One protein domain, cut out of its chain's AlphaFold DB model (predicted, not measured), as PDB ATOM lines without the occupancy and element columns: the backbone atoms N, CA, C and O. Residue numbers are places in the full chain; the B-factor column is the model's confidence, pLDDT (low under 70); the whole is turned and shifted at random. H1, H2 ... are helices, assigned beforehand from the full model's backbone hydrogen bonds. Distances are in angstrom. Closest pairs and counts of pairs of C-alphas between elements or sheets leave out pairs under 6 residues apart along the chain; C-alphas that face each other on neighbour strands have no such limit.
ATOM      1  N   LEU A   2       5.596  -2.589  74.466       63.12
ATOM      2  CA  LEU A   2       4.699  -3.679  74.025       63.12
ATOM      3  C   LEU A   2       4.245  -3.618  72.548       63.12
ATOM      4  O   LEU A   2       4.167  -4.655  71.902       63.12
ATOM      5  N   GLU A   3       4.004  -2.436  71.973       63.06
ATOM      6  CA  GLU A   3       3.586  -2.336  70.558       63.06
ATOM      7  C   GLU A   3       4.663  -2.813  69.575       63.06
ATOM      8  O   GLU A   3       4.351  -3.436  68.563       63.06
ATOM      9  N   ARG A   4       5.942  -2.583  69.899       62.41
ATOM     10  CA  ARG A   4       7.072  -2.939  69.029       62.41
ATOM     11  C   ARG A   4       7.279  -4.452  68.929       62.41
ATOM     12  O   ARG A   4       7.581  -4.954  67.852       62.41
ATOM     13  N   SER A   5       7.070  -5.185  70.027       67.75
ATOM     14  CA  SER A   5       7.191  -6.648  70.017       67.75
ATOM     15  C   SER A   5       6.040  -7.315  69.257       67.75
ATOM     16  O   SER A   5       6.248  -8.329  68.589       67.75
ATOM     17  N   MET A   6       4.838  -6.726  69.289       71.38
ATOM     18  CA  MET A   6       3.692  -7.210  68.516       71.38
ATOM     19  C   MET A   6       3.889  -7.044  67.006       71.38
ATOM     20  O   MET A   6       3.595  -7.977  66.253       71.38
ATOM     21  N   THR A   7       4.403  -5.896  66.551       73.00
ATOM     22  CA  THR A   7       4.624  -5.642  65.118       73.00
ATOM     23  C   THR A   7       5.731  -6.522  64.546       73.00
ATOM     24  O   THR A   7       5.536  -7.136  63.500       73.00
ATOM     25  N   GLU A   8       6.845  -6.684  65.265       74.69
ATOM     26  CA  GLU A   8       7.948  -7.558  64.841       74.69
ATOM     27  C   GLU A   8       7.505  -9.031  64.744       74.69
ATOM     28  O   GLU A   8       7.851  -9.738  63.792       74.69
ATOM     29  N   GLY A   9       6.659  -9.488  65.675       78.62
ATOM     30  CA  GLY A   9       6.080 -10.834  65.637       78.62
ATOM     31  C   GLY A   9       5.066 -11.049  64.505       78.62
ATOM     32  O   GLY A   9       4.899 -12.170  64.017       78.62
ATOM     33  N   LEU A  10       4.362 -10.003  64.063       83.00
ATOM     34  CA  LEU A  10       3.426 -10.081  62.939       83.00
ATOM     35  C   LEU A  10       4.159 -10.069  61.589       83.00
ATOM     36  O   LEU A  10       3.850 -10.891  60.727       83.00
ATOM     37  N   GLU A  11       5.183  -9.226  61.435       82.50
ATOM     38  CA  GLU A  11       6.046  -9.190  60.247       82.50
ATOM     39  C   GLU A  11       6.748 -10.533  60.001       82.50
ATOM     40  O   GLU A  11       6.759 -11.032  58.873       82.50
ATOM     41  N   GLY A  12       7.279 -11.157  61.061       84.00
ATOM     42  CA  GLY A  12       7.901 -12.480  60.978       84.00
ATOM     43  C   GLY A  12       6.928 -13.554  60.484       84.00
ATOM     44  O   GLY A  12       7.227 -14.272  59.530       84.00
ATOM     45  N   ARG A  13       5.719 -13.601  61.061       88.31
ATOM     46  CA  ARG A  13       4.671 -14.558  60.665       88.31
ATOM     47  C   ARG A  13       4.201 -14.358  59.225       88.31
ATOM     48  O   ARG A  13       4.045 -15.339  58.500       88.31
ATOM     49  N   LEU A  14       3.998 -13.111  58.794       89.25
ATOM     50  CA  LEU A  14       3.602 -12.799  57.417       89.25
ATOM     51  C   LEU A  14       4.676 -13.209  56.412       89.25
ATOM     52  O   LEU A  14       4.366 -13.795  55.373       89.25
ATOM     53  N   ARG A  15       5.944 -12.940  56.729       88.38
ATOM     54  CA  ARG A  15       7.065 -13.348  55.888       88.38
ATOM     55  C   ARG A  15       7.173 -14.867  55.803       88.38
ATOM     56  O   ARG A  15       7.304 -15.395  54.701       88.38
ATOM     57  N   ASP A  16       7.067 -15.580  56.918       88.88
ATOM     58  CA  ASP A  16       7.119 -17.043  56.916       88.88
ATOM     59  C   ASP A  16       5.961 -17.653  56.122       88.88
ATOM     60  O   ASP A  16       6.179 -18.545  55.293       88.88
ATOM     61  N   TRP A  17       4.748 -17.116  56.292       92.00
ATOM     62  CA  TRP A  17       3.597 -17.491  55.474       92.00
ATOM     63  C   TRP A  17       3.879 -17.254  53.987       92.00
ATOM     64  O   TRP A  17       3.744 -18.175  53.185       92.00
ATOM     65  N   ARG A  18       4.356 -16.066  53.600       91.00
ATOM     66  CA  ARG A  18       4.636 -15.709  52.199       91.00
ATOM     67  C   ARG A  18       5.664 -16.629  51.537       91.00
ATOM     68  O   ARG A  18       5.539 -16.959  50.352       91.00
ATOM     69  N   MET A  19       6.676 -17.049  52.292       88.69
ATOM     70  CA  MET A  19       7.771 -17.889  51.802       88.69
ATOM     71  C   MET A  19       7.393 -19.372  51.719       88.69
ATOM     72  O   MET A  19       7.953 -20.098  50.901       88.69
ATOM     73  N   ARG A  20       6.430 -19.835  52.523       88.88
ATOM     74  CA  ARG A  20       6.037 -21.254  52.572       88.88
ATOM     75  C   ARG A  20       4.696 -21.551  51.898       88.88
ATOM     76  O   ARG A  20       4.500 -22.663  51.422       88.88
ATOM     77  N   SER A  21       3.803 -20.569  51.797       92.38
ATOM     78  CA  SER A  21       2.426 -20.744  51.319       92.38
ATOM     79  C   SER A  21       2.360 -21.085  49.826       92.38
ATOM     80  O   SER A  21       2.918 -20.330  49.023       92.38
ATOM     81  N   PRO A  22       1.684 -22.171  49.408       91.19
ATOM     82  CA  PRO A  22       1.503 -22.507  47.994       91.19
ATOM     83  C   PRO A  22       0.641 -21.473  47.258       91.19
ATOM     84  O   PRO A  22       0.892 -21.189  46.092       91.19
ATOM     85  N   VAL A  23      -0.304 -20.827  47.949       92.50
ATOM     86  CA  VAL A  23      -1.153 -19.771  47.372       92.50
ATOM     87  C   VAL A  23      -0.301 -18.611  46.863       92.50
ATOM     88  O   VAL A  23      -0.486 -18.142  45.744       92.50
ATOM     89  N   ALA A  24       0.693 -18.193  47.648       90.75
ATOM     90  CA  ALA A  24       1.591 -17.121  47.240       90.75
ATOM     91  C   ALA A  24       2.437 -17.485  46.007       90.75
ATOM     92  O   ALA A  24       2.768 -16.618  45.209       90.75
ATOM     93  N   GLU A  25       2.767 -18.765  45.830       90.25
ATOM     94  CA  GLU A  25       3.522 -19.257  44.672       90.25
ATOM     95  C   GLU A  25       2.680 -19.264  43.393       90.25
ATOM     96  O   GLU A  25       3.169 -18.888  42.324       90.25
ATOM     97  N   VAL A  26       1.402 -19.633  43.514       93.00
ATOM     98  CA  VAL A  26       0.434 -19.520  42.418       93.00
ATOM     99  C   VAL A  26       0.278 -18.057  42.012       93.00
ATOM    100  O   VAL A  26       0.427 -17.742  40.835       93.00
ATOM    101  N   LEU A  27       0.070 -17.151  42.971       93.06
ATOM    102  CA  LEU A  27      -0.087 -15.721  42.690       93.06
ATOM    103  C   LEU A  27       1.165 -15.104  42.049       93.06
ATOM    104  O   LEU A  27       1.047 -14.360  41.081       93.06
ATOM    105  N   ASP A  28       2.367 -15.475  42.498       91.88
ATOM    106  CA  ASP A  28       3.618 -15.043  41.853       91.88
ATOM    107  C   ASP A  28       3.721 -15.514  40.401       91.88
ATOM    108  O   ASP A  28       4.223 -14.797  39.535       91.88
ATOM    109  N   THR A  29       3.240 -16.726  40.124       91.62
ATOM    110  CA  THR A  29       3.215 -17.279  38.768       91.62
ATOM    111  C   THR A  29       2.198 -16.546  37.900       91.62
ATOM    112  O   THR A  29       2.523 -16.193  36.770       91.62
ATOM    113  N   VAL A  30       1.012 -16.239  38.436       93.31
ATOM    114  CA  VAL A  30      -0.006 -15.429  37.750       93.31
ATOM    115  C   VAL A  30       0.547 -14.050  37.395       93.31
ATOM    116  O   VAL A  30       0.409 -13.634  36.249       93.31
ATOM    117  N   VAL A  31       1.245 -13.381  38.320       92.88
ATOM    118  CA  VAL A  31       1.883 -12.078  38.051       92.88
ATOM    119  C   VAL A  31       2.929 -12.179  36.942       92.88
ATOM    120  O   VAL A  31       2.969 -11.326  36.058       92.88
ATOM    121  N   LEU A  32       3.760 -13.226  36.938       91.31
ATOM    122  CA  LEU A  32       4.741 -13.436  35.869       91.31
ATOM    123  C   LEU A  32       4.079 -13.703  34.512       91.31
ATOM    124  O   LEU A  32       4.543 -13.176  33.502       91.31
ATOM    125  N   CYS A  33       3.002 -14.489  34.479       92.94
ATOM    126  CA  CYS A  33       2.237 -14.737  33.259       92.94
ATOM    127  C   CYS A  33       1.568 -13.455  32.751       92.94
ATOM    128  O   CYS A  33       1.683 -13.145  31.570       92.94
ATOM    129  N   ALA A  34       0.933 -12.681  33.634       90.88
ATOM    130  CA  ALA A  34       0.338 -11.392  33.293       90.88
ATOM    131  C   ALA A  34       1.390 -10.434  32.713       90.88
ATOM    132  O   ALA A  34       1.161  -9.818  31.677       90.88
ATOM    133  N   ALA A  35       2.576 -10.377  33.321       88.88
ATOM    134  CA  ALA A  35       3.687  -9.582  32.817       88.88
ATOM    135  C   ALA A  35       4.164 -10.026  31.432       88.88
ATOM    136  O   ALA A  35       4.398  -9.185  30.567       88.88
ATOM    137  N   ALA A  36       4.283 -11.337  31.210       90.06
ATOM    138  CA  ALA A  36       4.660 -11.884  29.912       90.06
ATOM    139  C   ALA A  36       3.618 -11.559  28.833       90.06
ATOM    140  O   ALA A  36       4.001 -11.178  27.732       90.06
ATOM    141  N   VAL A  37       2.323 -11.652  29.158       90.19
ATOM    142  CA  VAL A  37       1.227 -11.282  28.248       90.19
ATOM    143  C   VAL A  37       1.284  -9.797  27.908       90.19
ATOM    144  O   VAL A  37       1.262  -9.464  26.729       90.19
ATOM    145  N   VAL A  38       1.422  -8.912  28.903       87.38
ATOM    146  CA  VAL A  38       1.529  -7.461  28.666       87.38
ATOM    147  C   VAL A  38       2.717  -7.145  27.761       87.38
ATOM    148  O   VAL A  38       2.548  -6.447  26.768       87.38
ATOM    149  N   ILE A  39       3.901  -7.694  28.053       88.62
ATOM    150  CA  ILE A  39       5.086  -7.462  27.217       88.62
ATOM    151  C   ILE A  39       4.858  -7.987  25.800       88.62
ATOM    152  O   ILE A  39       5.125  -7.271  24.844       88.62
ATOM    153  N   ALA A  40       4.374  -9.221  25.651       88.50
ATOM    154  CA  ALA A  40       4.180  -9.828  24.340       88.50
ATOM    155  C   ALA A  40       3.183  -9.033  23.493       88.50
ATOM    156  O   ALA A  40       3.469  -8.752  22.336       88.50
ATOM    157  N   VAL A  41       2.048  -8.641  24.077       86.81
ATOM    158  CA  VAL A  41       1.026  -7.847  23.391       86.81
ATOM    159  C   VAL A  41       1.603  -6.510  22.941       86.81
ATOM    160  O   VAL A  41       1.516  -6.203  21.760       86.81
ATOM    161  N   VAL A  42       2.251  -5.761  23.838       83.88
ATOM    162  CA  VAL A  42       2.793  -4.434  23.504       83.88
ATOM    163  C   VAL A  42       3.911  -4.531  22.467       83.88
ATOM    164  O   VAL A  42       3.913  -3.773  21.508       83.88
ATOM    165  N   VAL A  43       4.837  -5.490  22.600       85.06
ATOM    166  CA  VAL A  43       5.916  -5.683  21.614       85.06
ATOM    167  C   VAL A  43       5.354  -6.051  20.243       85.06
ATOM    168  O   VAL A  43       5.813  -5.518  19.238       85.06
ATOM    169  N   VAL A  44       4.395  -6.977  20.182       85.19
ATOM    170  CA  VAL A  44       3.812  -7.412  18.906       85.19
ATOM    171  C   VAL A  44       3.043  -6.269  18.252       85.19
ATOM    172  O   VAL A  44       3.212  -6.048  17.056       85.19
ATOM    173  N   ASP A  45       2.238  -5.538  19.022       81.56
ATOM    174  CA  ASP A  45       1.441  -4.427  18.505       81.56
ATOM    175  C   ASP A  45       2.334  -3.281  18.012       81.56
ATOM    176  O   ASP A  45       2.170  -2.806  16.888       81.56
ATOM    177  N   ASP A  46       3.371  -2.925  18.777       76.44
ATOM    178  CA  ASP A  46       4.308  -1.870  18.396       76.44
ATOM    179  C   ASP A  46       5.092  -2.239  17.121       76.44
ATOM    180  O   ASP A  46       5.076  -1.492  16.141       76.44
ATOM    181  N   VAL A  47       5.674  -3.444  17.058       78.75
ATOM    182  CA  VAL A  47       6.446  -3.915  15.890       78.75
ATOM    183  C   VAL A  47       5.588  -4.009  14.624       78.75
ATOM    184  O   VAL A  47       6.066  -3.681  13.537       78.75
ATOM    185  N   VAL A  48       4.332  -4.454  14.737       79.50
ATOM    186  CA  VAL A  48       3.403  -4.527  13.593       79.50
ATOM    187  C   VAL A  48       2.953  -3.134  13.153       79.50
ATOM    188  O   VAL A  48       2.782  -2.893  11.951       79.50
ATOM    189  N   SER A  49       2.826  -2.200  14.100       74.75
ATOM    190  CA  SER A  49       2.411  -0.833  13.804       74.75
ATOM    191  C   SER A  49       3.442  -0.076  12.972       74.75
ATOM    192  O   SER A  49       3.042   0.714  12.118       74.75
ATOM    193  N   TRP A  50       4.750  -0.299  13.164       71.94
ATOM    194  CA  TRP A  50       5.815   0.476  12.505       71.94
ATOM    195  C   TRP A  50       5.748   0.476  10.966       71.94
ATOM    196  O   TRP A  50       5.834   1.555  10.383       71.94
ATOM    197  N   PRO A  51       5.590  -0.674  10.276       73.75
ATOM    198  CA  PRO A  51       5.562  -0.699   8.814       73.75
ATOM    199  C   PRO A  51       4.202  -0.367   8.188       73.75
ATOM    200  O   PRO A  51       4.164  -0.052   7.000       73.75
ATOM    201  N   THR A  52       3.087  -0.502   8.918       71.94
ATOM    202  CA  THR A  52       1.745  -0.500   8.299       71.94
ATOM    203  C   THR A  52       0.778   0.546   8.838       71.94
ATOM    204  O   THR A  52      -0.306   0.676   8.274       71.94
ATOM    205  N   ASP A  53       1.143   1.269   9.904       75.50
ATOM    206  CA  ASP A  53       0.240   2.146  10.667       75.50
ATOM    207  C   ASP A  53      -1.066   1.436  11.086       75.50
ATOM    208  O   ASP A  53      -2.082   2.071  11.353       75.50
ATOM    209  N   ARG A  54      -1.044   0.099  11.148       74.19
ATOM    210  CA  ARG A  54      -2.154  -0.727  11.619       74.19
ATOM    211  C   ARG A  54      -1.841  -1.261  12.996       74.19
ATOM    212  O   ARG A  54      -0.728  -1.699  13.267       74.19
ATOM    213  N   VAL A  55      -2.868  -1.281  13.822       74.31
ATOM    214  CA  VAL A  55      -2.804  -1.706  15.215       74.31
ATOM    215  C   VAL A  55      -3.688  -2.933  15.385       74.31
ATOM    216  O   VAL A  55      -4.799  -2.998  14.857       74.31
ATOM    217  N   LEU A  56      -3.162  -3.951  16.062       76.19
ATOM    218  CA  LEU A  56      -3.869  -5.196  16.367       76.19
ATOM    219  C   LEU A  56      -4.893  -4.977  17.477       76.19
ATOM    220  O   LEU A  56      -5.964  -5.590  17.471       76.19
ATOM    221  N   LEU A  57      -4.563  -4.109  18.431       74.12
ATOM    222  CA  LEU A  57      -5.443  -3.711  19.514       74.12
ATOM    223  C   LEU A  57      -5.630  -2.202  19.486       74.12
ATOM    224  O   LEU A  57      -4.679  -1.429  19.480       74.12
ATOM    225  N   ALA A  58      -6.891  -1.777  19.514       75.38
ATOM    226  CA  ALA A  58      -7.200  -0.373  19.725       75.38
ATOM    227  C   ALA A  58      -6.604   0.102  21.059       75.38
ATOM    228  O   ALA A  58      -6.687  -0.620  22.058       75.38
ATOM    229  N   HIS A  59      -6.071   1.325  21.079       72.31
ATOM    230  CA  HIS A  59      -5.435   1.937  22.252       72.31
ATOM    231  C   HIS A  59      -6.298   1.828  23.530       72.31
ATOM    232  O   HIS A  59      -5.808   1.430  24.587       72.31
ATOM    233  N   ASP A  60      -7.614   2.038  23.423       74.62
ATOM    234  CA  ASP A  60      -8.544   1.895  24.556       74.62
ATOM    235  C   ASP A  60      -8.578   0.468  25.121       74.62
ATOM    236  O   ASP A  60      -8.625   0.256  26.335       74.62
ATOM    237  N   ARG A  61      -8.521  -0.547  24.252       80.38
ATOM    238  CA  ARG A  61      -8.509  -1.956  24.669       80.38
ATOM    239  C   ARG A  61      -7.182  -2.331  25.309       80.38
ATOM    240  O   ARG A  61      -7.186  -3.093  26.276       80.38
ATOM    241  N   LEU A  62      -6.075  -1.793  24.798       75.81
ATOM    242  CA  LEU A  62      -4.748  -1.964  25.385       75.81
ATOM    243  C   LEU A  62      -4.707  -1.372  26.802       75.81
ATOM    244  O   LEU A  62      -4.283  -2.047  27.740       75.81
ATOM    245  N   SER A  63      -5.253  -0.167  26.976       77.38
ATOM    246  CA  SER A  63      -5.378   0.513  28.270       77.38
ATOM    247  C   SER A  63      -6.254  -0.260  29.259       77.38
ATOM    248  O   SER A  63      -5.881  -0.441  30.419       77.38
ATOM    249  N   VAL A  64      -7.398  -0.788  28.810       83.75
ATOM    250  CA  VAL A  64      -8.272  -1.627  29.644       83.75
ATOM    251  C   VAL A  64      -7.572  -2.929  30.040       83.75
ATOM    252  O   VAL A  64      -7.600  -3.309  31.213       83.75
ATOM    253  N   LEU A  65      -6.910  -3.603  29.097       82.38
ATOM    254  CA  LEU A  65      -6.141  -4.820  29.362       82.38
ATOM    255  C   LEU A  65      -5.020  -4.557  30.376       82.38
ATOM    256  O   LEU A  65      -4.847  -5.323  31.326       82.38
ATOM    257  N   ALA A  66      -4.293  -3.453  30.203       79.88
ATOM    258  CA  ALA A  66      -3.278  -3.000  31.137       79.88
ATOM    259  C   ALA A  66      -3.878  -2.740  32.522       79.88
ATOM    260  O   ALA A  66      -3.335  -3.226  33.509       79.88
ATOM    261  N   GLY A  67      -5.026  -2.068  32.615       82.75
ATOM    262  CA  GLY A  67      -5.739  -1.872  33.878       82.75
ATOM    263  C   GLY A  67      -6.053  -3.195  34.583       82.75
ATOM    264  O   GLY A  67      -5.724  -3.364  35.756       82.75
ATOM    265  N   TRP A  68      -6.610  -4.168  33.856       88.19
ATOM    266  CA  TRP A  68      -6.983  -5.475  34.408       88.19
ATOM    267  C   TRP A  68      -5.799  -6.359  34.795       88.19
ATOM    268  O   TRP A  68      -5.915  -7.135  35.739       88.19
ATOM    269  N   LEU A  69      -4.674  -6.276  34.087       87.25
ATOM    270  CA  LEU A  69      -3.509  -7.119  34.359       87.25
ATOM    271  C   LEU A  69      -2.523  -6.453  35.319       87.25
ATOM    272  O   LEU A  69      -2.053  -7.098  36.257       87.25
ATOM    273  N   LEU A  70      -2.209  -5.171  35.114       86.50
ATOM    274  CA  LEU A  70      -1.207  -4.451  35.895       86.50
ATOM    275  C   LEU A  70      -1.701  -4.141  37.299       86.50
ATOM    276  O   LEU A  70      -0.965  -4.390  38.249       86.50
ATOM    277  N   PHE A  71      -2.922  -3.626  37.455       88.06
ATOM    278  CA  PHE A  71      -3.405  -3.171  38.758       88.06
ATOM    279  C   PHE A  71      -3.428  -4.285  39.821       88.06
ATOM    280  O   PHE A  71      -2.756  -4.131  40.847       88.06
ATOM    281  N   PRO A  72      -4.090  -5.442  39.606       90.12
ATOM    282  CA  PRO A  72      -4.078  -6.514  40.600       90.12
ATOM    283  C   PRO A  72      -2.680  -7.114  40.784       90.12
ATOM    284  O   PRO A  72      -2.292  -7.445  41.906       90.12
ATOM    285  N   SER A  73      -1.886  -7.199  39.711       91.19
ATOM    286  CA  SER A  73      -0.518  -7.712  39.792       91.19
ATOM    287  C   SER A  73       0.386  -6.805  40.625       91.19
ATOM    288  O   SER A  73       1.164  -7.299  41.437       91.19
ATOM    289  N   MET A  74       0.259  -5.482  40.490       89.06
ATOM    290  CA  MET A  74       0.968  -4.493  41.306       89.06
ATOM    291  C   MET A  74       0.540  -4.554  42.768       89.06
ATOM    292  O   MET A  74       1.401  -4.547  43.652       89.06
ATOM    293  N   LEU A  75      -0.767  -4.666  43.025       92.56
ATOM    294  CA  LEU A  75      -1.307  -4.804  44.379       92.56
ATOM    295  C   LEU A  75      -0.808  -6.065  45.086       92.56
ATOM    296  O   LEU A  75      -0.654  -6.054  46.303       92.56
ATOM    297  N   TRP A  76      -0.513  -7.137  44.351       93.88
ATOM    298  CA  TRP A  76       0.126  -8.322  44.919       93.88
ATOM    299  C   TRP A  76       1.646  -8.168  45.064       93.88
ATOM    300  O   TRP A  76       2.234  -8.529  46.094       93.88
ATOM    301  N   LEU A  77       2.297  -7.643  44.026       91.31
ATOM    302  CA  LEU A  77       3.750  -7.605  43.917       91.31
ATOM    303  C   LEU A  77       4.380  -6.637  44.920       91.31
ATOM    304  O   LEU A  77       5.355  -7.005  45.577       91.31
ATOM    305  N   MET A  78       3.831  -5.428  45.070       91.38
ATOM    306  CA  MET A  78       4.415  -4.397  45.936       91.38
ATOM    307  C   MET A  78       4.437  -4.828  47.412       91.38
ATOM    308  O   MET A  78       5.529  -4.861  47.993       91.38
ATOM    309  N   PRO A  79       3.318  -5.267  48.025       90.50
ATOM    310  CA  PRO A  79       3.341  -5.768  49.398       90.50
ATOM    311  C   PRO A  79       4.205  -7.021  49.539       90.50
ATOM    312  O   PRO A  79       4.945  -7.148  50.512       90.50
ATOM    313  N   SER A  80       4.187  -7.925  48.549       89.12
ATOM    314  CA  SER A  80       5.053  -9.113  48.550       89.12
ATOM    315  C   SER A  80       6.537  -8.752  48.622       89.12
ATOM    316  O   SER A  80       7.288  -9.370  49.384       89.12
ATOM    317  N   MET A  81       6.965  -7.745  47.858       88.00
ATOM    318  CA  MET A  81       8.336  -7.239  47.887       88.00
ATOM    319  C   MET A  81       8.664  -6.604  49.240       88.00
ATOM    320  O   MET A  81       9.712  -6.916  49.803       88.00
ATOM    321  N   MET A  82       7.760  -5.795  49.804       88.56
ATOM    322  CA  MET A  82       7.954  -5.165  51.117       88.56
ATOM    323  C   MET A  82       8.072  -6.188  52.255       88.56
ATOM    324  O   MET A  82       8.956  -6.066  53.100       88.56
ATOM    325  N   VAL A  83       7.231  -7.225  52.253       88.44
ATOM    326  CA  VAL A  83       7.255  -8.303  53.260       88.44
ATOM    327  C   VAL A  83       8.522  -9.156  53.136       88.44
ATOM    328  O   VAL A  83       9.096  -9.592  54.137       88.44
ATOM    329  N   THR A  84       8.986  -9.403  51.910       85.25
ATOM    330  CA  THR A  84      10.163 -10.250  51.659       85.25
ATOM    331  C   THR A  84      11.474  -9.510  51.930       85.25
ATOM    332  O   THR A  84      12.427 -10.100  52.449       85.25
ATOM    333  N   PHE A  85      11.522  -8.218  51.604       82.75
ATOM    334  CA  PHE A  85      12.695  -7.357  51.733       82.75
ATOM    335  C   PHE A  85      12.366  -6.135  52.599       82.75
ATOM    336  O   PHE A  85      12.289  -5.017  52.083       82.75
ATOM    337  N   PRO A  86      12.180  -6.318  53.919       75.25
ATOM    338  CA  PRO A  86      11.869  -5.204  54.801       75.25
ATOM    339  C   PRO A  86      13.002  -4.172  54.775       75.25
ATOM    340  O   PRO A  86      14.188  -4.515  54.856       75.25
ATOM    341  N   VAL A  87      12.639  -2.892  54.678       66.50
ATOM    342  CA  VAL A  87      13.587  -1.769  54.694       66.50
ATOM    343  C   VAL A  87      14.126  -1.602  56.115       66.50
ATOM    344  O   VAL A  87      13.592  -0.852  56.929       66.50
ATOM    345  N   ARG A  88      15.196  -2.329  56.450       65.62
ATOM    346  CA  ARG A  88      15.807  -2.260  57.783       65.62
ATOM    347  C   ARG A  88      16.601  -0.961  57.946       65.62
ATOM    348  O   ARG A  88      17.707  -0.812  57.429       65.62
ATOM    349  N   ARG A  89      16.022   0.010  58.667       57.88
ATOM    350  CA  ARG A  89      16.603   1.354  58.861       57.88
ATOM    351  C   ARG A  89      17.824   1.388  59.796       57.88
ATOM    352  O   ARG A  89      18.643   2.295  59.653       57.88
ATOM    353  N   HIS A  90      18.026   0.408  60.680       54.44
ATOM    354  CA  HIS A  90      19.095   0.430  61.696       54.44
ATOM    355  C   HIS A  90      19.796  -0.924  61.852       54.44
ATOM    356  O   HIS A  90      19.608  -1.625  62.838       54.44
ATOM    357  N   GLU A  91      20.631  -1.290  60.886       62.09
ATOM    358  CA  GLU A  91      21.537  -2.430  61.044       62.09
ATOM    359  C   GLU A  91      22.984  -2.011  60.807       62.09
ATOM    360  O   GLU A  91      23.261  -1.163  59.948       62.09
ATOM    361  N   GLY A  92      23.891  -2.608  61.587       71.00
ATOM    362  CA  GLY A  92      25.332  -2.383  61.513       71.00
ATOM    363  C   GLY A  92      25.909  -2.662  60.121       71.00
ATOM    364  O   GLY A  92      25.312  -3.357  59.293       71.00
ATOM    365  N   ARG A  93      27.095  -2.103  59.849       74.81
ATOM    366  CA  ARG A  93      27.751  -2.147  58.528       74.81
ATOM    367  C   ARG A  93      27.891  -3.574  57.982       74.81
ATOM    368  O   ARG A  93      27.675  -3.778  56.793       74.81
ATOM    369  N   GLU A  94      28.177  -4.549  58.840       73.12
ATOM    370  CA  GLU A  94      28.338  -5.961  58.465       73.12
ATOM    371  C   GLU A  94      27.038  -6.600  57.967       73.12
ATOM    372  O   GLU A  94      27.021  -7.237  56.912       73.12
ATOM    373  N   VAL A  95      25.919  -6.348  58.650       73.12
ATOM    374  CA  VAL A  95      24.604  -6.866  58.248       73.12
ATOM    375  C   VAL A  95      24.167  -6.252  56.917       73.12
ATOM    376  O   VAL A  95      23.658  -6.953  56.042       73.12
ATOM    377  N   ARG A  96      24.462  -4.962  56.693       72.56
ATOM    378  CA  ARG A  96      24.222  -4.300  55.399       72.56
ATOM    379  C   ARG A  96      25.047  -4.915  54.268       72.56
ATOM    380  O   ARG A  96      24.537  -5.066  53.157       72.56
ATOM    381  N   VAL A  97      26.309  -5.269  54.521       77.25
ATOM    382  CA  VAL A  97      27.173  -5.925  53.525       77.25
ATOM    383  C   VAL A  97      26.659  -7.331  53.208       77.25
ATOM    384  O   VAL A  97      26.525  -7.671  52.031       77.25
ATOM    385  N   ALA A  98      26.282  -8.111  54.223       74.75
ATOM    386  CA  ALA A  98      25.695  -9.438  54.041       74.75
ATOM    387  C   ALA A  98      24.357  -9.382  53.276       74.75
ATOM    388  O   ALA A  98      24.139 -10.149  52.335       74.75
ATOM    389  N   ALA A  99      23.487  -8.421  53.609       73.19
ATOM    390  CA  ALA A  99      22.225  -8.191  52.909       73.19
ATOM    391  C   ALA A  99      22.451  -7.809  51.438       73.19
ATOM    392  O   ALA A  99      21.802  -8.366  50.550       73.19
ATOM    393  N   ARG A 100      23.418  -6.926  51.154       76.62
ATOM    394  CA  ARG A 100      23.809  -6.583  49.778       76.62
ATOM    395  C   ARG A 100      24.362  -7.781  49.020       76.62
ATOM    396  O   ARG A 100      23.980  -7.974  47.873       76.62
ATOM    397  N   ALA A 101      25.217  -8.600  49.630       75.44
ATOM    398  CA  ALA A 101      25.745  -9.805  48.990       75.44
ATOM    399  C   ALA A 101      24.627 -10.810  48.662       75.44
ATOM    400  O   ALA A 101      24.614 -11.393  47.576       75.44
ATOM    401  N   ARG A 102      23.646 -10.961  49.562       75.25
ATOM    402  CA  ARG A 102      22.456 -11.793  49.346       75.25
ATOM    403  C   ARG A 102      21.579 -11.257  48.216       75.25
ATOM    404  O   ARG A 102      21.228 -12.021  47.321       75.25
ATOM    405  N   LEU A 103      21.272  -9.960  48.217       74.38
ATOM    406  CA  LEU A 103      20.548  -9.312  47.120       74.38
ATOM    407  C   LEU A 103      21.304  -9.500  45.808       74.38
ATOM    408  O   LEU A 103      20.726  -9.951  44.830       74.38
ATOM    409  N   ARG A 104      22.620  -9.277  45.803       75.62
ATOM    410  CA  ARG A 104      23.457  -9.465  44.619       75.62
ATOM    411  C   ARG A 104      23.337 -10.885  44.059       75.62
ATOM    412  O   ARG A 104      23.254 -11.016  42.852       75.62
ATOM    413  N   ARG A 105      23.252 -11.932  44.889       74.00
ATOM    414  CA  ARG A 105      23.008 -13.315  44.420       74.00
ATOM    415  C   ARG A 105      21.600 -13.533  43.856       74.00
ATOM    416  O   ARG A 105      21.445 -14.295  42.913       74.00
ATOM    417  N   LEU A 106      20.581 -12.880  44.411       75.00
ATOM    418  CA  LEU A 106      19.207 -12.969  43.898       75.00
ATOM    419  C   LEU A 106      19.057 -12.238  42.555       75.00
ATOM    420  O   LEU A 106      18.401 -12.742  41.639       75.00
ATOM    421  N   TYR A 107      19.714 -11.083  42.438       68.00
ATOM    422  CA  TYR A 107      19.735 -10.229  41.252       68.00
ATOM    423  C   TYR A 107      20.756 -10.657  40.194       68.00
ATOM    424  O   TYR A 107      20.586 -10.256  39.050       68.00
ATOM    425  N   LEU A 108      21.782 -11.453  40.530       69.62
ATOM    426  CA  LEU A 108      22.719 -12.063  39.578       69.62
ATOM    427  C   LEU A 108      22.235 -13.468  39.199       69.62
ATOM    428  O   LEU A 108      22.589 -14.446  39.861       69.62
ATOM    429  N   PRO A 109      21.417 -13.592  38.144       67.69
ATOM    430  CA  PRO A 109      21.037 -14.880  37.591       67.69
ATOM    431  C   PRO A 109      22.229 -15.772  37.227       67.69
ATOM    432  O   PRO A 109      23.327 -15.303  36.931       67.69
ATOM    433  N   THR A 110      21.965 -17.077  37.096       77.81
ATOM    434  CA  THR A 110      22.842 -17.957  36.311       77.81
ATOM    435  C   THR A 110      22.996 -17.402  34.893       77.81
ATOM    436  O   THR A 110      22.068 -16.791  34.362       77.81
ATOM    437  N   ARG A 111      24.143 -17.638  34.243       79.06
ATOM    438  CA  ARG A 111      24.484 -17.046  32.932       79.06
ATOM    439  C   ARG A 111      23.346 -17.131  31.902       79.06
ATOM    440  O   ARG A 111      23.099 -16.166  31.196       79.06
ATOM    441  N   ARG A 112      22.602 -18.243  31.867       80.94
ATOM    442  CA  ARG A 112      21.440 -18.430  30.975       80.94
ATOM    443  C   ARG A 112      20.278 -17.482  31.284       80.94
ATOM    444  O   ARG A 112      19.757 -16.848  30.377       80.94
ATOM    445  N   HIS A 113      19.900 -17.347  32.554       77.31
ATOM    446  CA  HIS A 113      18.840 -16.419  32.958       77.31
ATOM    447  C   HIS A 113      19.287 -14.963  32.785       77.31
ATOM    448  O   HIS A 113      18.467 -14.121  32.442       77.31
ATOM    449  N   ALA A 114      20.582 -14.679  32.966       79.50
ATOM    450  CA  ALA A 114      21.162 -13.361  32.730       79.50
ATOM    451  C   ALA A 114      21.019 -12.961  31.264       79.50
ATOM    452  O   ALA A 114      20.567 -11.861  30.969       79.50
ATOM    453  N   LEU A 115      21.352 -13.882  30.357       84.56
ATOM    454  CA  LEU A 115      21.208 -13.681  28.920       84.56
ATOM    455  C   LEU A 115      19.740 -13.525  28.519       84.56
ATOM    456  O   LEU A 115      19.433 -12.609  27.773       84.56
ATOM    457  N   ALA A 116      18.831 -14.351  29.045       83.19
ATOM    458  CA  ALA A 116      17.404 -14.242  28.736       83.19
ATOM    459  C   ALA A 116      16.800 -12.911  29.222       83.19
ATOM    460  O   ALA A 116      16.113 -12.233  28.464       83.19
ATOM    461  N   GLN A 117      17.087 -12.507  30.465       80.75
ATOM    462  CA  GLN A 117      16.625 -11.224  31.009       80.75
ATOM    463  C   GLN A 117      17.279 -10.040  30.288       80.75
ATOM    464  O   GLN A 117      16.608  -9.048  30.028       80.75
ATOM    465  N   GLY A 118      18.563 -10.153  29.932       83.94
ATOM    466  CA  GLY A 118      19.278  -9.144  29.153       83.94
ATOM    467  C   GLY A 118      18.720  -8.994  27.740       83.94
ATOM    468  O   GLY A 118      18.482  -7.876  27.306       83.94
ATOM    469  N   ALA A 119      18.440 -10.100  27.046       87.00
ATOM    470  CA  ALA A 119      17.817 -10.090  25.726       87.00
ATOM    471  C   ALA A 119      16.405  -9.491  25.772       87.00
ATOM    472  O   ALA A 119      16.077  -8.658  24.937       87.00
ATOM    473  N   LEU A 120      15.603  -9.856  26.778       86.94
ATOM    474  CA  LEU A 120      14.279  -9.271  26.996       86.94
ATOM    475  C   LEU A 120      14.363  -7.764  27.264       86.94
ATOM    476  O   LEU A 120      13.609  -6.997  26.682       86.94
ATOM    477  N   LEU A 121      15.292  -7.337  28.124       85.94
ATOM    478  CA  LEU A 121      15.508  -5.921  28.410       85.94
ATOM    479  C   LEU A 121      15.920  -5.162  27.147       85.94
ATOM    480  O   LEU A 121      15.351  -4.116  26.869       85.94
ATOM    481  N   LEU A 122      16.876  -5.691  26.381       88.00
ATOM    482  CA  LEU A 122      17.320  -5.087  25.124       88.00
ATOM    483  C   LEU A 122      16.186  -5.005  24.102       88.00
ATOM    484  O   LEU A 122      16.052  -3.977  23.449       88.00
ATOM    485  N   LEU A 123      15.354  -6.045  24.000       86.31
ATOM    486  CA  LEU A 123      14.162  -6.040  23.155       86.31
ATOM    487  C   LEU A 123      13.205  -4.921  23.580       86.31
ATOM    488  O   LEU A 123      12.864  -4.079  22.760       86.31
ATOM    489  N   CYS A 124      12.829  -4.859  24.859       84.88
ATOM    490  CA  CYS A 124      11.923  -3.827  25.364       84.88
ATOM    491  C   CYS A 124      12.493  -2.411  25.204       84.88
ATOM    492  O   CYS A 124      11.755  -1.497  24.855       84.88
ATOM    493  N   VAL A 125      13.795  -2.219  25.441       84.31
ATOM    494  CA  VAL A 125      14.466  -0.928  25.226       84.31
ATOM    495  C   VAL A 125      14.471  -0.569  23.742       84.31
ATOM    496  O   VAL A 125      14.188   0.572  23.406       84.31
ATOM    497  N   GLY A 126      14.751  -1.523  22.852       82.75
ATOM    498  CA  GLY A 126      14.722  -1.301  21.407       82.75
ATOM    499  C   GLY A 126      13.336  -0.905  20.903       82.75
ATOM    500  O   GLY A 126      13.220   0.050  20.141       82.75
ATOM    501  N   VAL A 127      12.296  -1.588  21.382       82.00
ATOM    502  CA  VAL A 127      10.887  -1.281  21.091       82.00
ATOM    503  C   VAL A 127      10.540   0.119  21.602       82.00
ATOM    504  O   VAL A 127      10.116   0.963  20.829       82.00
ATOM    505  N   MET A 128      10.870   0.437  22.855       79.12
ATOM    506  CA  MET A 128      10.635   1.764  23.433       79.12
ATOM    507  C   MET A 128      11.354   2.892  22.679       79.12
ATOM    508  O   MET A 128      10.753   3.923  22.391       79.12
ATOM    509  N   VAL A 129      12.638   2.715  22.355       81.56
ATOM    510  CA  VAL A 129      13.419   3.704  21.591       81.56
ATOM    511  C   VAL A 129      12.864   3.851  20.174       81.56
ATOM    512  O   VAL A 129      12.788   4.971  19.675       81.56
ATOM    513  N   GLY A 130      12.448   2.751  19.542       76.12
ATOM    514  CA  GLY A 130      11.776   2.767  18.245       76.12
ATOM    515  C   GLY A 130      10.456   3.534  18.295       76.12
ATOM    516  O   GLY A 130      10.292   4.490  17.543       76.12
ATOM    517  N   GLY A 131       9.567   3.204  19.235       70.88
ATOM    518  CA  GLY A 131       8.300   3.906  19.446       70.88
ATOM    519  C   GLY A 131       8.497   5.415  19.622       70.88
ATOM    520  O   GLY A 131       7.913   6.205  18.878       70.88
ATOM    521  N   PHE A 132       9.429   5.826  20.495       71.25
ATOM    522  CA  PHE A 132       9.761   7.244  20.680       71.25
ATOM    523  C   PHE A 132      10.342   7.915  19.426       71.25
ATOM    524  O   PHE A 132      10.061   9.087  19.183       71.25
ATOM    525  N   ALA A 133      11.139   7.205  18.623       70.94
ATOM    526  CA  ALA A 133      11.703   7.748  17.389       70.94
ATOM    527  C   ALA A 133      10.650   7.931  16.280       70.94
ATOM    528  O   ALA A 133      10.791   8.829  15.449       70.94
ATOM    529  N   PHE A 134       9.598   7.103  16.261       63.22
ATOM    530  CA  PHE A 134       8.579   7.084  15.203       63.22
ATOM    531  C   PHE A 134       7.268   7.812  15.547       63.22
ATOM    532  O   PHE A 134       6.385   7.909  14.685       63.22
ATOM    533  N   GLY A 135       7.146   8.393  16.741       55.12
ATOM    534  CA  GLY A 135       6.143   9.420  17.027       55.12
ATOM    535  C   GLY A 135       5.712   9.469  18.485       55.12
ATOM    536  O   GLY A 135       5.216   8.486  19.018       55.12
ATOM    537  N   PHE A 136       5.845  10.648  19.088       57.50
ATOM    538  CA  PHE A 136       5.214  11.003  20.358       57.50
ATOM    539  C   PHE A 136       3.822  11.571  20.049       57.50
ATOM    540  O   PHE A 136       3.714  12.468  19.210       57.50
ATOM    541  N   ALA A 137       2.765  11.057  20.671       65.69
ATOM    542  CA  ALA A 137       1.407  11.547  20.489       65.69
ATOM    543  C   ALA A 137       0.614  11.377  21.788       65.69
ATOM    544  O   ALA A 137       0.094  10.306  22.075       65.69
ATOM    545  N   LEU A 183       3.961   0.760  29.391       79.88
ATOM    546  CA  LEU A 183       3.466  -0.571  29.756       79.88
ATOM    547  C   LEU A 183       4.580  -1.625  29.739       79.88
ATOM    548  O   LEU A 183       4.584  -2.519  30.591       79.88
ATOM    549  N   LEU A 184       5.574  -1.493  28.849       83.75
ATOM    550  CA  LEU A 184       6.760  -2.360  28.849       83.75
ATOM    551  C   LEU A 184       7.583  -2.182  30.124       83.75
ATOM    552  O   LEU A 184       8.103  -3.171  30.641       83.75
ATOM    553  N   LEU A 185       7.675  -0.963  30.672       83.62
ATOM    554  CA  LEU A 185       8.362  -0.725  31.949       83.62
ATOM    555  C   LEU A 185       7.664  -1.456  33.092       83.62
ATOM    556  O   LEU A 185       8.326  -2.140  33.874       83.62
ATOM    557  N   PHE A 186       6.334  -1.359  33.173       85.75
ATOM    558  CA  PHE A 186       5.562  -2.074  34.189       85.75
ATOM    559  C   PHE A 186       5.662  -3.594  34.017       85.75
ATOM    560  O   PHE A 186       5.879  -4.310  34.997       85.75
ATOM    561  N   GLY A 187       5.589  -4.090  32.778       86.75
ATOM    562  CA  GLY A 187       5.825  -5.494  32.443       86.75
ATOM    563  C   GLY A 187       7.197  -5.982  32.912       86.75
ATOM    564  O   GLY A 187       7.298  -6.965  33.649       86.75
ATOM    565  N   LEU A 188       8.264  -5.264  32.555       88.88
ATOM    566  CA  LEU A 188       9.635  -5.574  32.971       88.88
ATOM    567  C   LEU A 188       9.794  -5.546  34.490       88.88
ATOM    568  O   LEU A 188      10.423  -6.441  35.060       88.88
ATOM    569  N   PHE A 189       9.211  -4.546  35.151       89.44
ATOM    570  CA  PHE A 189       9.230  -4.434  36.604       89.44
ATOM    571  C   PHE A 189       8.566  -5.649  37.266       89.44
ATOM    572  O   PHE A 189       9.129  -6.215  38.205       89.44
ATOM    573  N   MET A 190       7.427  -6.118  36.746       90.19
ATOM    574  CA  MET A 190       6.776  -7.338  37.234       90.19
ATOM    575  C   MET A 190       7.615  -8.592  37.010       90.19
ATOM    576  O   MET A 190       7.742  -9.405  37.926       90.19
ATOM    577  N   VAL A 191       8.222  -8.750  35.829       90.50
ATOM    578  CA  VAL A 191       9.116  -9.883  35.550       90.50
ATOM    579  C   VAL A 191      10.303  -9.869  36.515       90.50
ATOM    580  O   VAL A 191      10.632 -10.893  37.120       90.50
ATOM    581  N   ALA A 192      10.938  -8.714  36.712       87.88
ATOM    582  CA  ALA A 192      12.059  -8.564  37.630       87.88
ATOM    583  C   ALA A 192      11.646  -8.856  39.084       87.88
ATOM    584  O   ALA A 192      12.260  -9.696  39.740       87.88
ATOM    585  N   GLY A 193      10.578  -8.225  39.577       87.31
ATOM    586  CA  GLY A 193      10.078  -8.428  40.938       87.31
ATOM    587  C   GLY A 193       9.640  -9.873  41.194       87.31
ATOM    588  O   GLY A 193      10.096 -10.500  42.150       87.31
ATOM    589  N   GLY A 194       8.826 -10.442  40.303       88.81
ATOM    590  CA  GLY A 194       8.335 -11.817  40.414       88.81
ATOM    591  C   GLY A 194       9.458 -12.858  40.354       88.81
ATOM    592  O   GLY A 194       9.460 -13.819  41.125       88.81
ATOM    593  N   THR A 195      10.470 -12.657  39.501       89.12
ATOM    594  CA  THR A 195      11.637 -13.557  39.460       89.12
ATOM    595  C   THR A 195      12.480 -13.464  40.728       89.12
ATOM    596  O   THR A 195      12.915 -14.499  41.238       89.12
ATOM    597  N   VAL A 196      12.676 -12.263  41.280       87.75
ATOM    598  CA  VAL A 196      13.385 -12.069  42.555       87.75
ATOM    599  C   VAL A 196      12.637 -12.738  43.713       87.75
ATOM    600  O   VAL A 196      13.273 -13.425  44.513       87.75
ATOM    601  N   LEU A 197      11.307 -12.615  43.774       88.62
ATOM    602  CA  LEU A 197      10.468 -13.278  44.782       88.62
ATOM    603  C   LEU A 197      10.517 -14.807  44.670       88.62
ATOM    604  O   LEU A 197      10.689 -15.504  45.671       88.62
ATOM    605  N   ARG A 198      10.451 -15.360  43.453       87.94
ATOM    606  CA  ARG A 198      10.602 -16.814  43.262       87.94
ATOM    607  C   ARG A 198      11.990 -17.296  43.683       87.94
ATOM    608  O   ARG A 198      12.098 -18.313  44.368       87.94
ATOM    609  N   ARG A 199      13.051 -16.558  43.334       86.19
ATOM    610  CA  ARG A 199      14.430 -16.910  43.718       86.19
ATOM    611  C   ARG A 199      14.658 -16.835  45.220       86.19
ATOM    612  O   ARG A 199      15.305 -17.719  45.784       86.19
ATOM    613  N   SER A 200      14.133 -15.801  45.879       84.94
ATOM    614  CA  SER A 200      14.273 -15.652  47.329       84.94
ATOM    615  C   SER A 200      13.625 -16.826  48.055       84.94
ATOM    616  O   SER A 200      14.198 -17.337  49.016       84.94
ATOM    617  N   ARG A 201      12.484 -17.303  47.547       85.94
ATOM    618  CA  ARG A 201      11.787 -18.488  48.048       85.94
ATOM    619  C   ARG A 201      12.582 -19.771  47.849       85.94
ATOM    620  O   ARG A 201      12.741 -20.521  48.806       85.94
ATOM    621  N   THR A 202      13.131 -20.007  46.656       84.31
ATOM    622  CA  THR A 202      13.992 -21.182  46.421       84.31
ATOM    623  C   THR A 202      15.216 -21.187  47.334       84.31
ATOM    624  O   THR A 202      15.552 -22.225  47.890       84.31
ATOM    625  N   ALA A 203      15.821 -20.021  47.574       81.12
ATOM    626  CA  ALA A 203      16.971 -19.875  48.463       81.12
ATOM    627  C   ALA A 203      16.628 -19.992  49.960       81.12
ATOM    628  O   ALA A 203      17.536 -20.028  50.778       81.12
ATOM    629  N   ALA A 204      15.346 -19.978  50.336       79.31
ATOM    630  CA  ALA A 204      14.906 -20.205  51.714       79.31
ATOM    631  C   ALA A 204      14.531 -21.673  51.986       79.31
ATOM    632  O   ALA A 204      14.290 -22.026  53.138       79.31
TER     633      ALA A 204
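What this domain is: This is residues 2 to 137 and 183 to 204 of the 206 residues of an uncharacterized protein of Kitasatospora viridis (UniProt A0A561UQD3). This is a long, loose rod of helices: H2 and H3 fold into a hairpin, H6 packs on both, and H5 packs across residues 39 to 50 of H2. H1 and H4 lie toward one end, where residues 2 to 10 of H1 stick out. H2, H3, H5 and H6 make an up-and-down bundle, each running against the one before. The printed part has 158 residues, six named helices in order H1 to H6 and no named strand, class all helix; it is loose, with a radius of gyration of the C-alphas of 18.9 A and spans of 64 by 31 by 28 A.

How they stand to each other: Start at H1, residues 2 to 20, which touches H3, residues 59 to 84, with residues 11 to 18 alone; the closest C-alphas, of Arg 15 and Val 83, are 5.7 A apart. H2, residues 22 to 52, and H3 form a hairpin at a shallow tilt of 34.8 degrees, only just short of steep, with C-alphas 31 and 73 closest at 5.3 A. H5, residues 111 to 134, touches H2 at a steep tilt of 41 degrees, C-alphas 43 and 127 being closest at 6.7 A. The hub is H6, residues 183 to 204, which touches H2, opposite ways at 29 degrees, with C-alphas 187 and 35 closest at 4.6 A. H4, residues 93 to 107, touches H6 with residues 106 to 107 alone, C-alphas 106 and 196 being closest at 6.0 A. Every O i to N i+4 pair is within hydrogen-bond range in H1, H4, H5 and H6; 25 of 27 are in H2 and 20 of 22 in H3.

Where its parts are: Find C-alpha 2 at (4.699, -3.679, 74.025), where H1 begins. H2 runs 45.4 A; H3, 35.4 A long, has a kink of 33 degrees near residue 71. H5 runs 33.9 A, and H6 31.6 A to C-alpha 204 at (14.906, -20.205, 51.714).

The domain as a whole: C-alphas 2 and 52 are farthest apart, 65.9 A. Residues 138 to 182 are not printed, and C-alphas 137 and 183 stand 15.4 A apart across this cut. Look for pLDDT under 70 at residues 2 to 5, 87 to 91, 107 to 109 and 134 to 137.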